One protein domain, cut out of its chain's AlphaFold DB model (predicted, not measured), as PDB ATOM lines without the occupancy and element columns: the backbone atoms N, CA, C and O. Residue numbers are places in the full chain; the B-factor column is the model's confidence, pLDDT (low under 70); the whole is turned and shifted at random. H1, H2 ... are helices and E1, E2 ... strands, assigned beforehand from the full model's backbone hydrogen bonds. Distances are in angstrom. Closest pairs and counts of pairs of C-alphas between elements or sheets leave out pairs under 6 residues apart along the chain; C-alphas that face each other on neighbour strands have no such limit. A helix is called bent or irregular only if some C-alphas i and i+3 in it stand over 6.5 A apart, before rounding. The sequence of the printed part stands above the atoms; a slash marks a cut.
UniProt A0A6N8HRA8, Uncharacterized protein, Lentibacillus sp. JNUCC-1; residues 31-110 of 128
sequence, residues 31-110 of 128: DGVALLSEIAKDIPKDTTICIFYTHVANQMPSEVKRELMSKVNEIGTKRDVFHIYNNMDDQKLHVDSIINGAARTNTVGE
ATOM      1  N   ASP A  31      11.802  68.210 149.784       96.56
ATOM      2  CA  ASP A  31      13.071  67.636 149.336       96.56
ATOM      3  C   ASP A  31      12.811  66.450 148.395       96.56
ATOM      4  O   ASP A  31      12.239  65.430 148.785       96.56
ATOM      5  N   GLY A  32      13.232  66.595 147.136       94.88
ATOM      6  CA  GLY A  32      12.973  65.605 146.092       94.88
ATOM      7  C   GLY A  32      13.613  64.241 146.355       94.88
ATOM      8  O   GLY A  32      13.020  63.225 145.998       94.88
ATOM      9  N   VAL A  33      14.779  64.189 147.010       97.00
ATOM     10  CA  VAL A  33      15.424  62.921 147.377       97.00
ATOM     11  C   VAL A  33      14.713  62.317 148.581       97.00
ATOM     12  O   VAL A  33      14.398  61.125 148.566       97.00
ATOM     13  N   ALA A  34      14.388  63.116 149.601       97.44
ATOM     14  CA  ALA A  34      13.677  62.664 150.796       97.44
ATOM     15  C   ALA A  34      12.313  62.043 150.450       97.44
ATOM     16  O   ALA A  34      12.003  60.944 150.914       97.44
ATOM     17  N   LEU A  35      11.545  62.715 149.587       97.62
ATOM     18  CA  LEU A  35      10.174  62.348 149.221       97.62
ATOM     19  C   LEU A  35      10.073  61.232 148.170       97.62
ATOM     20  O   LEU A  35       8.994  60.659 148.005       97.62
ATOM     21  N   LEU A  36      11.165  60.901 147.472       97.44
ATOM     22  CA  LEU A  36      11.156  60.001 146.314       97.44
ATOM     23  C   LEU A  36      10.472  58.654 146.589       97.44
ATOM     24  O   LEU A  36       9.607  58.231 145.820       97.44
ATOM     25  N   SER A  37      10.834  57.985 147.688       95.94
ATOM     26  CA  SER A  37      10.299  56.659 148.015       95.94
ATOM     27  C   SER A  37       8.804  56.685 148.330       95.94
ATOM     28  O   SER A  37       8.106  55.733 147.989       95.94
ATOM     29  N   GLU A  38       8.301  57.748 148.962       95.81
ATOM     30  CA  GLU A  38       6.868  57.882 149.251       95.81
ATOM     31  C   GLU A  38       6.082  58.185 147.975       95.81
ATOM     32  O   GLU A  38       5.112  57.494 147.678       95.81
ATOM     33  N   ILE A  39       6.563  59.119 147.147       96.12
ATOM     34  CA  ILE A  39       5.926  59.442 145.862       96.12
ATOM     35  C   ILE A  39       5.854  58.201 144.962       96.12
ATOM     36  O   ILE A  39       4.826  57.944 144.341       96.12
ATOM     37  N   ALA A  40       6.918  57.394 144.912       96.12
ATOM     38  CA  ALA A  40       6.958  56.187 144.091       96.12
ATOM     39  C   ALA A  40       5.918  55.122 144.498       96.12
ATOM     40  O   ALA A  40       5.491  54.337 143.646       96.12
ATOM     41  N   LYS A  41       5.503  55.082 145.774       94.06
ATOM     42  CA  LYS A  41       4.463  54.159 146.265       94.06
ATOM     43  C   LYS A  41       3.068  54.542 145.774       94.06
ATOM     44  O   LYS A  41       2.263  53.645 145.530       94.06
ATOM     45  N   ASP A  42       2.809  55.836 145.606       93.44
ATOM     46  CA  ASP A  42       1.507  56.364 145.179       93.44
ATOM     47  C   ASP A  42       1.262  56.211 143.668       93.44
ATOM     48  O   ASP A  42       0.136  56.366 143.192       93.44
ATOM     49  N   ILE A  43       2.305  55.905 142.891       94.69
ATOM     50  CA  ILE A  43       2.204  55.718 141.440       94.69
ATOM     51  C   ILE A  43       1.607  54.328 141.133       94.69
ATOM     52  O   ILE A  43       2.111  53.332 141.664       94.69
ATOM     53  N   PRO A  44       0.613  54.210 140.224       94.69
ATOM     54  CA  PRO A  44       0.022  52.928 139.820       94.69
ATOM     55  C   PRO A  44       1.069  51.871 139.457       94.69
ATOM     56  O   PRO A  44       2.075  52.196 138.837       94.69
ATOM     57  N   LYS A  45       0.877  50.611 139.866       90.75
ATOM     58  CA  LYS A  45       1.895  49.547 139.717       90.75
ATOM     59  C   LYS A  45       2.101  49.068 138.278       90.75
ATOM     60  O   LYS A  45       3.114  48.439 138.001       90.75
ATOM     61  N   ASP A  46       1.144  49.334 137.400       91.50
ATOM     62  CA  ASP A  46       1.127  48.969 135.983       91.50
ATOM     63  C   ASP A  46       1.847  49.985 135.080       91.50
ATOM     64  O   ASP A  46       1.920  49.792 133.870       91.50
ATOM     65  N   THR A  47       2.406  51.054 135.652       94.19
ATOM     66  CA  THR A  47       3.231  52.024 134.926       94.19
ATOM     67  C   THR A  47       4.720  51.803 135.186       94.19
ATOM     68  O   THR A  47       5.127  51.168 136.160       94.19
ATOM     69  N   THR A  48       5.572  52.368 134.342       94.81
ATOM     70  CA  THR A  48       7.012  52.458 134.608       94.81
ATOM     71  C   THR A  48       7.329  53.819 135.221       94.81
ATOM     72  O   THR A  48       6.804  54.837 134.768       94.81
ATOM     73  N   ILE A  49       8.183  53.857 136.247       97.12
ATOM     74  CA  ILE A  49       8.630  55.127 136.839       97.12
ATOM     75  C   ILE A  49       9.836  55.651 136.059       97.12
ATOM     76  O   ILE A  49      10.809  54.926 135.875       97.12
ATOM     77  N   CYS A  50       9.805  56.927 135.678       97.69
ATOM     78  CA  CYS A  50      10.962  57.645 135.148       97.69
ATOM     79  C   CYS A  50      11.365  58.749 136.130       97.69
ATOM     80  O   CYS A  50      10.604  59.687 136.363       97.69
ATOM     81  N   ILE A  51      12.563  58.642 136.697       97.56
ATOM     82  CA  ILE A  51      13.172  59.657 137.558       97.56
ATOM     83  C   ILE A  51      14.109  60.473 136.677       97.56
ATOM     84  O   ILE A  51      15.081  59.933 136.155       97.56
ATOM     85  N   PHE A  52      13.805  61.755 136.490       96.31
ATOM     86  CA  PHE A  52      14.522  62.621 135.558       96.31
ATOM     87  C   PHE A  52      15.001  63.904 136.231       96.31
ATOM     88  O   PHE A  52      14.217  64.603 136.876       96.31
ATOM     89  N   TYR A  53      16.270  64.242 136.027       94.62
ATOM     90  CA  TYR A  53      16.826  65.560 136.326       94.62
ATOM     91  C   TYR A  53      18.077  65.799 135.488       94.62
ATOM     92  O   TYR A  53      18.859  64.890 135.238       94.62
ATOM     93  N   THR A  54      18.320  67.045 135.102       91.19
ATOM     94  CA  THR A  54      19.565  67.430 134.432       91.19
ATOM     95  C   THR A  54      20.150  68.682 135.064       91.19
ATOM     96  O   THR A  54      19.438  69.521 135.612       91.19
ATOM     97  N   HIS A  55      21.476  68.784 135.039       87.62
ATOM     98  CA  HIS A  55      22.286  69.901 135.524       87.62
ATOM     99  C   HIS A  55      22.134  70.269 137.012       87.62
ATOM    100  O   HIS A  55      22.690  71.278 137.433       87.62
ATOM    101  N   VAL A  56      21.439  69.448 137.807       90.75
ATOM    102  CA  VAL A  56      21.225  69.664 139.251       90.75
ATOM    103  C   VAL A  56      22.166  68.825 140.118       90.75
ATOM    104  O   VAL A  56      22.599  69.286 141.172       90.75
ATOM    105  N   ALA A  57      22.528  67.606 139.702       93.56
ATOM    106  CA  ALA A  57      23.286  66.700 140.570       93.56
ATOM    107  C   ALA A  57      24.690  67.209 140.929       93.56
ATOM    108  O   ALA A  57      25.179  66.913 142.012       93.56
ATOM    109  N   ASN A  58      25.328  68.046 140.108       91.69
ATOM    110  CA  ASN A  58      26.609  68.676 140.465       91.69
ATOM    111  C   ASN A  58      26.512  69.628 141.673       91.69
ATOM    112  O   ASN A  58      27.543  69.945 142.260       91.69
ATOM    113  N   GLN A  59      25.310  70.077 142.042       92.94
ATOM    114  CA  GLN A  59      25.050  70.903 143.225       92.94
ATOM    115  C   GLN A  59      24.695  70.068 144.464       92.94
ATOM    116  O   GLN A  59      24.562  70.618 145.556       92.94
ATOM    117  N   MET A  60      24.538  68.748 144.317       95.56
ATOM    118  CA  MET A  60      24.219  67.853 145.424       95.56
ATOM    119  C   MET A  60      25.490  67.431 146.174       95.56
ATOM    120  O   MET A  60      26.454  66.991 145.535       95.56
ATOM    121  N   PRO A  61      25.485  67.471 147.519       96.38
ATOM    122  CA  PRO A  61      26.509  66.814 148.320       96.38
ATOM    123  C   PRO A  61      26.603  65.315 148.005       96.38
ATOM    124  O   PRO A  61      25.614  64.670 147.641       96.38
ATOM    125  N   SER A  62      27.789  64.733 148.172       95.94
ATOM    126  CA  SER A  62      28.047  63.326 147.833       95.94
ATOM    127  C   SER A  62      27.150  62.348 148.601       95.94
ATOM    128  O   SER A  62      26.783  61.298 148.081       95.94
ATOM    129  N   GLU A  63      26.781  62.669 149.837       97.38
ATOM    130  CA  GLU A  63      25.831  61.901 150.641       97.38
ATOM    131  C   GLU A  63      24.421  61.892 150.048       97.38
ATOM    132  O   GLU A  63      23.813  60.827 149.988       97.38
ATOM    133  N   VAL A  64      23.954  63.025 149.520       97.50
ATOM    134  CA  VAL A  64      22.635  63.149 148.881       97.50
ATOM    135  C   VAL A  64      22.602  62.361 147.571       97.50
ATOM    136  O   VAL A  64      21.636  61.654 147.299       97.50
ATOM    137  N   LYS A  65      23.691  62.396 146.791       97.31
ATOM    138  CA  LYS A  65      23.849  61.555 145.589       97.31
ATOM    139  C   LYS A  65      23.733  60.064 145.911       97.31
ATOM    140  O   LYS A  65      23.003  59.335 145.241       97.31
ATOM    141  N   ARG A  66      24.424  59.607 146.964       97.38
ATOM    142  CA  ARG A  66      24.350  58.209 147.424       97.38
ATOM    143  C   ARG A  66      22.953  57.843 147.914       97.38
ATOM    144  O   ARG A  66      22.481  56.751 147.606       97.38
ATOM    145  N   GLU A  67      22.292  58.736 148.651       98.12
ATOM    146  CA  GLU A  67      20.914  58.523 149.102       98.12
ATOM    147  C   GLU A  67      19.960  58.376 147.912       98.12
ATOM    148  O   GLU A  67      19.195  57.412 147.858       98.12
ATOM    149  N   LEU A  68      20.051  59.273 146.926       97.81
ATOM    150  CA  LEU A  68      19.254  59.213 145.705       97.81
ATOM    151  C   LEU A  68      19.435  57.872 144.986       97.81
ATOM    152  O   LEU A  68      18.449  57.187 144.720       97.81
ATOM    153  N   MET A  69      20.679  57.445 144.750       96.81
ATOM    154  CA  MET A  69      20.958  56.150 144.117       96.81
ATOM    155  C   MET A  69      20.423  54.966 144.930       96.81
ATOM    156  O   MET A  69      19.855  54.034 144.361       96.81
ATOM    157  N   SER A  70      20.543  55.003 146.261       97.50
ATOM    158  CA  SER A  70      19.978  53.964 147.128       97.50
ATOM    159  C   SER A  70      18.459  53.866 146.975       97.50
ATOM    160  O   SER A  70      17.930  52.758 146.890       97.50
ATOM    161  N   LYS A  71      17.754  55.000 146.906       97.88
ATOM    162  CA  LYS A  71      16.293  55.029 146.742       97.88
ATOM    163  C   LYS A  71      15.857  54.569 145.355       97.88
ATOM    164  O   LYS A  71      14.911  53.792 145.253       97.88
ATOM    165  N   VAL A  72      16.564  54.984 144.302       97.31
ATOM    166  CA  VAL A  72      16.336  54.497 142.931       97.31
ATOM    167  C   VAL A  72      16.463  52.970 142.885       97.31
ATOM    168  O   VAL A  72      15.562  52.294 142.387       97.31
ATOM    169  N   ASN A  73      17.528  52.418 143.472       96.19
ATOM    170  CA  ASN A  73      17.742  50.973 143.536       96.19
ATOM    171  C   ASN A  73      16.647  50.260 144.340       96.19
ATOM    172  O   ASN A  73      16.135  49.236 143.894       96.19
ATOM    173  N   GLU A  74      16.244  50.808 145.490       96.12
ATOM    174  CA  GLU A  74      15.158  50.246 146.299       96.12
ATOM    175  C   GLU A  74      13.841  50.185 145.511       96.12
ATOM    176  O   GLU A  74      13.145  49.166 145.545       96.12
ATOM    177  N   ILE A  75      13.508  51.241 144.762       96.50
ATOM    178  CA  ILE A  75      12.334  51.270 143.880       96.50
ATOM    179  C   ILE A  75      12.456  50.189 142.799       96.50
ATOM    180  O   ILE A  75      11.503  49.436 142.586       96.50
ATOM    181  N   GLY A  76      13.637  50.056 142.189       95.12
ATOM    182  CA  GLY A  76      13.937  49.053 141.164       95.12
ATOM    183  C   GLY A  76      13.803  47.598 141.623       95.12
ATOM    184  O   GLY A  76      13.565  46.715 140.803       95.12
ATOM    185  N   THR A  77      13.883  47.325 142.932       93.94
ATOM    186  CA  THR A  77      13.587  45.980 143.470       93.94
ATOM    187  C   THR A  77      12.095  45.636 143.459       93.94
ATOM    188  O   THR A  77      11.733  44.465 143.567       93.94
ATOM    189  N   LYS A  78      11.216  46.641 143.349       93.06
ATOM    190  CA  LYS A  78       9.756  46.497 143.481       93.06
ATOM    191  C   LYS A  78       9.022  46.629 142.148       93.06
ATOM    192  O   LYS A  78       7.907  46.124 142.034       93.06
ATOM    193  N   ARG A  79       9.597  47.354 141.187       94.62
ATOM    194  CA  ARG A  79       9.005  47.655 139.876       94.62
ATOM    195  C   ARG A  79      10.059  48.192 138.916       94.62
ATOM    196  O   ARG A  79      11.102  48.671 139.352       94.62
ATOM    197  N   ASP A  80       9.728  48.192 137.632       95.94
ATOM    198  CA  ASP A  80      10.596  48.769 136.616       95.94
ATOM    199  C   ASP A  80      10.756  50.284 136.817       95.94
ATOM    200  O   ASP A  80       9.776  51.023 137.005       95.94
ATOM    201  N   VAL A  81      12.007  50.747 136.769       97.50
ATOM    202  CA  VAL A  81      12.366  52.162 136.918       97.50
ATOM    203  C   VAL A  81      13.465  52.553 135.939       97.50
ATOM    204  O   VAL A  81      14.426  51.810 135.729       97.50
ATOM    205  N   PHE A  82      13.324  53.744 135.367       97.81
ATOM    206  CA  PHE A  82      14.359  54.423 134.603       97.81
ATOM    207  C   PHE A  82      14.864  55.638 135.371       97.81
ATOM    208  O   PHE A  82      14.078  56.401 135.937       97.81
ATOM    209  N   HIS A  83      16.173  55.835 135.360       97.69
ATOM    210  CA  HIS A  83      16.849  56.966 135.968       97.69
ATOM    211  C   HIS A  83      17.622  57.713 134.879       97.69
ATOM    212  O   HIS A  83      18.578  57.193 134.313       97.69
ATOM    213  N   ILE A  84      17.155  58.915 134.545       96.81
ATOM    214  CA  ILE A  84      17.606  59.698 133.393       96.81
ATOM    215  C   ILE A  84      18.278  60.963 133.914       96.81
ATOM    216  O   ILE A  84      17.608  61.838 134.471       96.81
ATOM    217  N   TYR A  85      19.596  61.053 133.764       96.31
ATOM    218  CA  TYR A  85      20.368  62.088 134.444       96.31
ATOM    219  C   TYR A  85      21.691  62.440 133.770       96.31
ATOM    220  O   TYR A  85      22.225  61.688 132.967       96.31
ATOM    221  N   ASN A  86      22.251  63.587 134.146       95.12
ATOM    222  CA  ASN A  86      23.659  63.931 133.947       95.12
ATOM    223  C   ASN A  86      24.225  64.533 135.246       95.12
ATOM    224  O   ASN A  86      23.490  64.756 136.213       95.12
ATOM    225  N   ASN A  87      25.527  64.822 135.282       92.94
ATOM    226  CA  ASN A  87      26.193  65.509 136.398       92.94
ATOM    227  C   ASN A  87      26.207  64.742 137.738       92.94
ATOM    228  O   ASN A  87      26.423  65.348 138.795       92.94
ATOM    229  N   MET A  88      26.009  63.419 137.710       93.19
ATOM    230  CA  MET A  88      26.178  62.565 138.891       93.19
ATOM    231  C   MET A  88      27.665  62.315 139.158       93.19
ATOM    232  O   MET A  88      28.207  62.872 140.114       93.19
ATOM    233  N   ASP A  89      28.320  61.565 138.270       91.12
ATOM    234  CA  ASP A  89      29.751  61.236 138.335       91.12
ATOM    235  C   ASP A  89      30.545  61.853 137.171       91.12
ATOM    236  O   ASP A  89      31.720  62.185 137.318       91.12
ATOM    237  N   ASP A  90      29.889  62.070 136.028       93.62
ATOM    238  CA  ASP A  90      30.423  62.764 134.856       93.62
ATOM    239  C   ASP A  90      29.387  63.753 134.276       93.62
ATOM    240  O   ASP A  90      28.309  63.949 134.837       93.62
ATOM    241  N   GLN A  91      29.722  64.405 133.159       91.94
ATOM    242  CA  GLN A  91      28.858  65.393 132.490       91.94
ATOM    243  C   GLN A  91      27.932  64.794 131.417       91.94
ATOM    244  O   GLN A  91      27.192  65.530 130.758       91.94
ATOM    245  N   LYS A  92      27.988  63.479 131.199       94.88
ATOM    246  CA  LYS A  92      27.257  62.816 130.120       94.88
ATOM    247  C   LYS A  92      25.814  62.548 130.528       94.88
ATOM    248  O   LYS A  92      25.487  62.484 131.710       94.88
ATOM    249  N   LEU A  93      24.949  62.410 129.532       95.62
ATOM    250  CA  LEU A  93      23.575  61.966 129.707       95.62
ATOM    251  C   LEU A  93      23.551  60.446 129.843       95.62
ATOM    252  O   LEU A  93      24.046  59.726 128.970       95.62
ATOM    253  N   HIS A  94      22.933  59.972 130.913       95.81
ATOM    254  CA  HIS A  94      22.726  58.565 131.212       95.81
ATOM    255  C   HIS A  94      21.237  58.245 131.248       95.81
ATOM    256  O   HIS A  94      20.414  59.058 131.675       95.81
ATOM    257  N   VAL A  95      20.908  57.043 130.788       95.62
ATOM    258  CA  VAL A  95      19.601  56.407 130.918       95.62
ATOM    259  C   VAL A  95      19.835  55.039 131.536       95.62
ATOM    260  O   VAL A  95      20.133  54.050 130.855       95.62
ATOM    261  N   ASP A  96      19.693  55.002 132.848       95.56
ATOM    262  CA  ASP A  96      19.820  53.787 133.629       95.56
ATOM    263  C   ASP A  96      18.453  53.131 133.760       95.56
ATOM    264  O   ASP A  96      17.429  53.805 133.870       95.56
ATOM    265  N   SER A  97      18.425  51.807 133.736       96.19
ATOM    266  CA  SER A  97      17.200  51.022 133.845       96.19
ATOM    267  C   SER A  97      17.381  49.914 134.862       96.19
ATOM    268  O   SER A  97      18.393  49.213 134.823       96.19
ATOM    269  N   ILE A  98      16.377  49.691 135.700       96.62
ATOM    270  CA  ILE A  98      16.253  48.482 136.510       96.62
ATOM    271  C   ILE A  98      14.960  47.815 136.068       96.62
ATOM    272  O   ILE A  98      13.880  48.313 136.372       96.62
ATOM    273  N   ILE A  99      15.080  46.735 135.296       94.50
ATOM    274  CA  ILE A  99      13.941  46.010 134.715       94.50
ATOM    275  C   ILE A  99      13.986  44.575 135.211       94.50
ATOM    276  O   ILE A  99      15.018  43.912 135.071       94.50
ATOM    277  N   ASN A 100      12.888  44.087 135.792       90.62
ATOM    278  CA  ASN A 100      12.843  42.768 136.441       90.62
ATOM    279  C   ASN A 100      14.006  42.555 137.439       90.62
ATOM    280  O   ASN A 100      14.599  41.478 137.508       90.62
ATOM    281  N   GLY A 101      14.388  43.612 138.167       86.94
ATOM    282  CA  GLY A 101      15.511  43.606 139.111       86.94
ATOM    283  C   GLY A 101      16.913  43.635 138.481       86.94
ATOM    284  O   GLY A 101      17.898  43.678 139.215       86.94
ATOM    285  N   ALA A 102      17.038  43.641 137.150       93.06
ATOM    286  CA  ALA A 102      18.321  43.722 136.458       93.06
ATOM    287  C   ALA A 102      18.677  45.179 136.125       93.06
ATOM    288  O   ALA A 102      18.014  45.814 135.303       93.06
ATOM    289  N   ALA A 103      19.748  45.685 136.740       94.56
ATOM    290  CA  ALA A 103      20.266  47.027 136.495       94.56
ATOM    291  C   ALA A 103      21.119  47.088 135.217       94.56
ATOM    292  O   ALA A 103      21.924  46.194 134.942       94.56
ATOM    293  N   ARG A 104      20.960  48.164 134.446       94.75
ATOM    294  CA  ARG A 104      21.782  48.511 133.283       94.75
ATOM    295  C   ARG A 104      22.015  50.013 133.271       94.75
ATOM    296  O   ARG A 104      21.061  50.765 133.438       94.75
ATOM    297  N   THR A 105      23.248  50.416 133.002       93.25
ATOM    298  CA  THR A 105      23.637  51.819 132.835       93.25
ATOM    299  C   THR A 105      23.944  52.064 131.369       93.25
ATOM    300  O   THR A 105      24.710  51.305 130.770       93.25
ATOM    301  N   ASN A 106      23.346  53.101 130.783       93.25
ATOM    302  CA  ASN A 106      23.598  53.470 129.390       93.25
ATOM    303  C   ASN A 106      23.947  54.947 129.302       93.25
ATOM    304  O   ASN A 106      23.100  55.807 129.521       93.25
ATOM    305  N   THR A 107      25.172  55.244 128.891       94.88
ATOM    306  CA  THR A 107      25.541  56.591 128.469       94.88
ATOM    307  C   THR A 107      24.982  56.844 127.074       94.88
ATOM    308  O   THR A 107      25.415  56.212 126.111       94.88
ATOM    309  N   VAL A 108      24.018  57.755 126.963       94.44
ATOM    310  CA  VAL A 108      23.286  58.024 125.715       94.44
ATOM    311  C   VAL A 108      23.757  59.282 124.998       94.44
ATOM    312  O   VAL A 108      23.355  59.504 123.864       94.44
ATOM    313  N   GLY A 109      24.614  60.111 125.594       94.38
ATOM    314  CA  GLY A 109      25.084  61.295 124.884       94.38
ATOM    315  C   GLY A 109      25.807  62.324 125.728       94.38
ATOM    316  O   GLY A 109      25.946  62.176 126.941       94.38
ATOM    317  N   GLU A 110      26.252  63.388 125.072       95.00
ATOM    318  CA  GLU A 110      26.686  64.616 125.727       95.00
ATOM    319  C   GLU A 110      25.526  65.612 125.817       95.00
ATOM    320  O   GLU A 110      24.491  65.464 125.163       95.00
TER     321      GLU A 110
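This is residues 31 to 110 of the 128 residues of an uncharacterized protein of Lentibacillus sp. JNUCC-1 (UniProt A0A6N8HRA8). What would one see first? A five-stranded sheet has one helix, H2, packed along one of its faces, while a second helix, H1, lies side by side with H2 and only grazes the sheet. E3 has E2 on one side and the short strands E4 and E5, one after the other, on the other side. What is it made of? The printed part has 80 residues with two named helices and five named strands: along the chain H1 comes first, then E1, then H2, and after it the strands E2 to E5; its class is mixed, helices and strands, and its sheet is branched, with E1 and E2 parallel neighbours and the pairs E2 and E3, E3 and E4, and E3 and E5 antiparallel. How large is it? It is compact, with a radius of gyration of the C-alphas of 12.2 A, and spans 32 by 27 by 15 A.

How do the helices stand? H1, residues 32 to 42, touches H2, residues 62 to 76, the closest C-alphas being those of Val 33 and Leu 68 at 5.6 A; they run the same way at a shallow tilt of 10 degrees. H1 is only just on the sheet, with 5 pairs of C-alphas within 10 A, and only grazes it with residues 36 to 40. H2 lies over E2, residues 81 to 85, and E3, residues 93 to 99, at a height over the sheet of 11.1 A, along the strands at 3 degrees to E2 on the local plane. How do the strands pair? E1, residues 49 to 53, is parallel to E2, with N 51 and O 82 2.8 A apart; E1, H2 and E2 form a strand-helix-strand unit, two parallel neighbours joined through a helix, with a right-handed crossover. The hairpin E2 and E3 has N 83 and O 96 at 2.8 A, and the hairpin of E3 and E4, residues 102 to 104, has N 104 and O 97 at 2.8 A; E2, E3 and E4 form a meander, each strand the antiparallel neighbour of the one before. E4 runs on into E5, residues 107 to 109, at 36 degrees, and N 93 of E3 and O 109 of E5 are 2.8 A apart. Are the helix backbones even? In H2 every O i to N i+4 pair is within hydrogen-bond range, in H1 4 of 7; H1 is irregular, with C-alphas 34 and 37 7.4 A apart.

Where does H1 begin? Its C-alpha 32 is at (12.973, 65.605, 146.092), and it is 14.8 A long. How long are the others? E1 is 13.3 A, H2 21.1 A, E2 13.0 A, E3 19.3 A, E4 6.7 A and E5 5.9 A from first to last C-alpha; E5 ends at C-alpha 109, (25.084, 61.295, 124.884).

Which C-alphas are farthest apart? Those of Asp 46 and Pro 61, at 33.4 A. Is there a cut, a long link or low confidence? The printed part has no cut and no long link; its mean pLDDT is 95.0, and no printed residue is under 70.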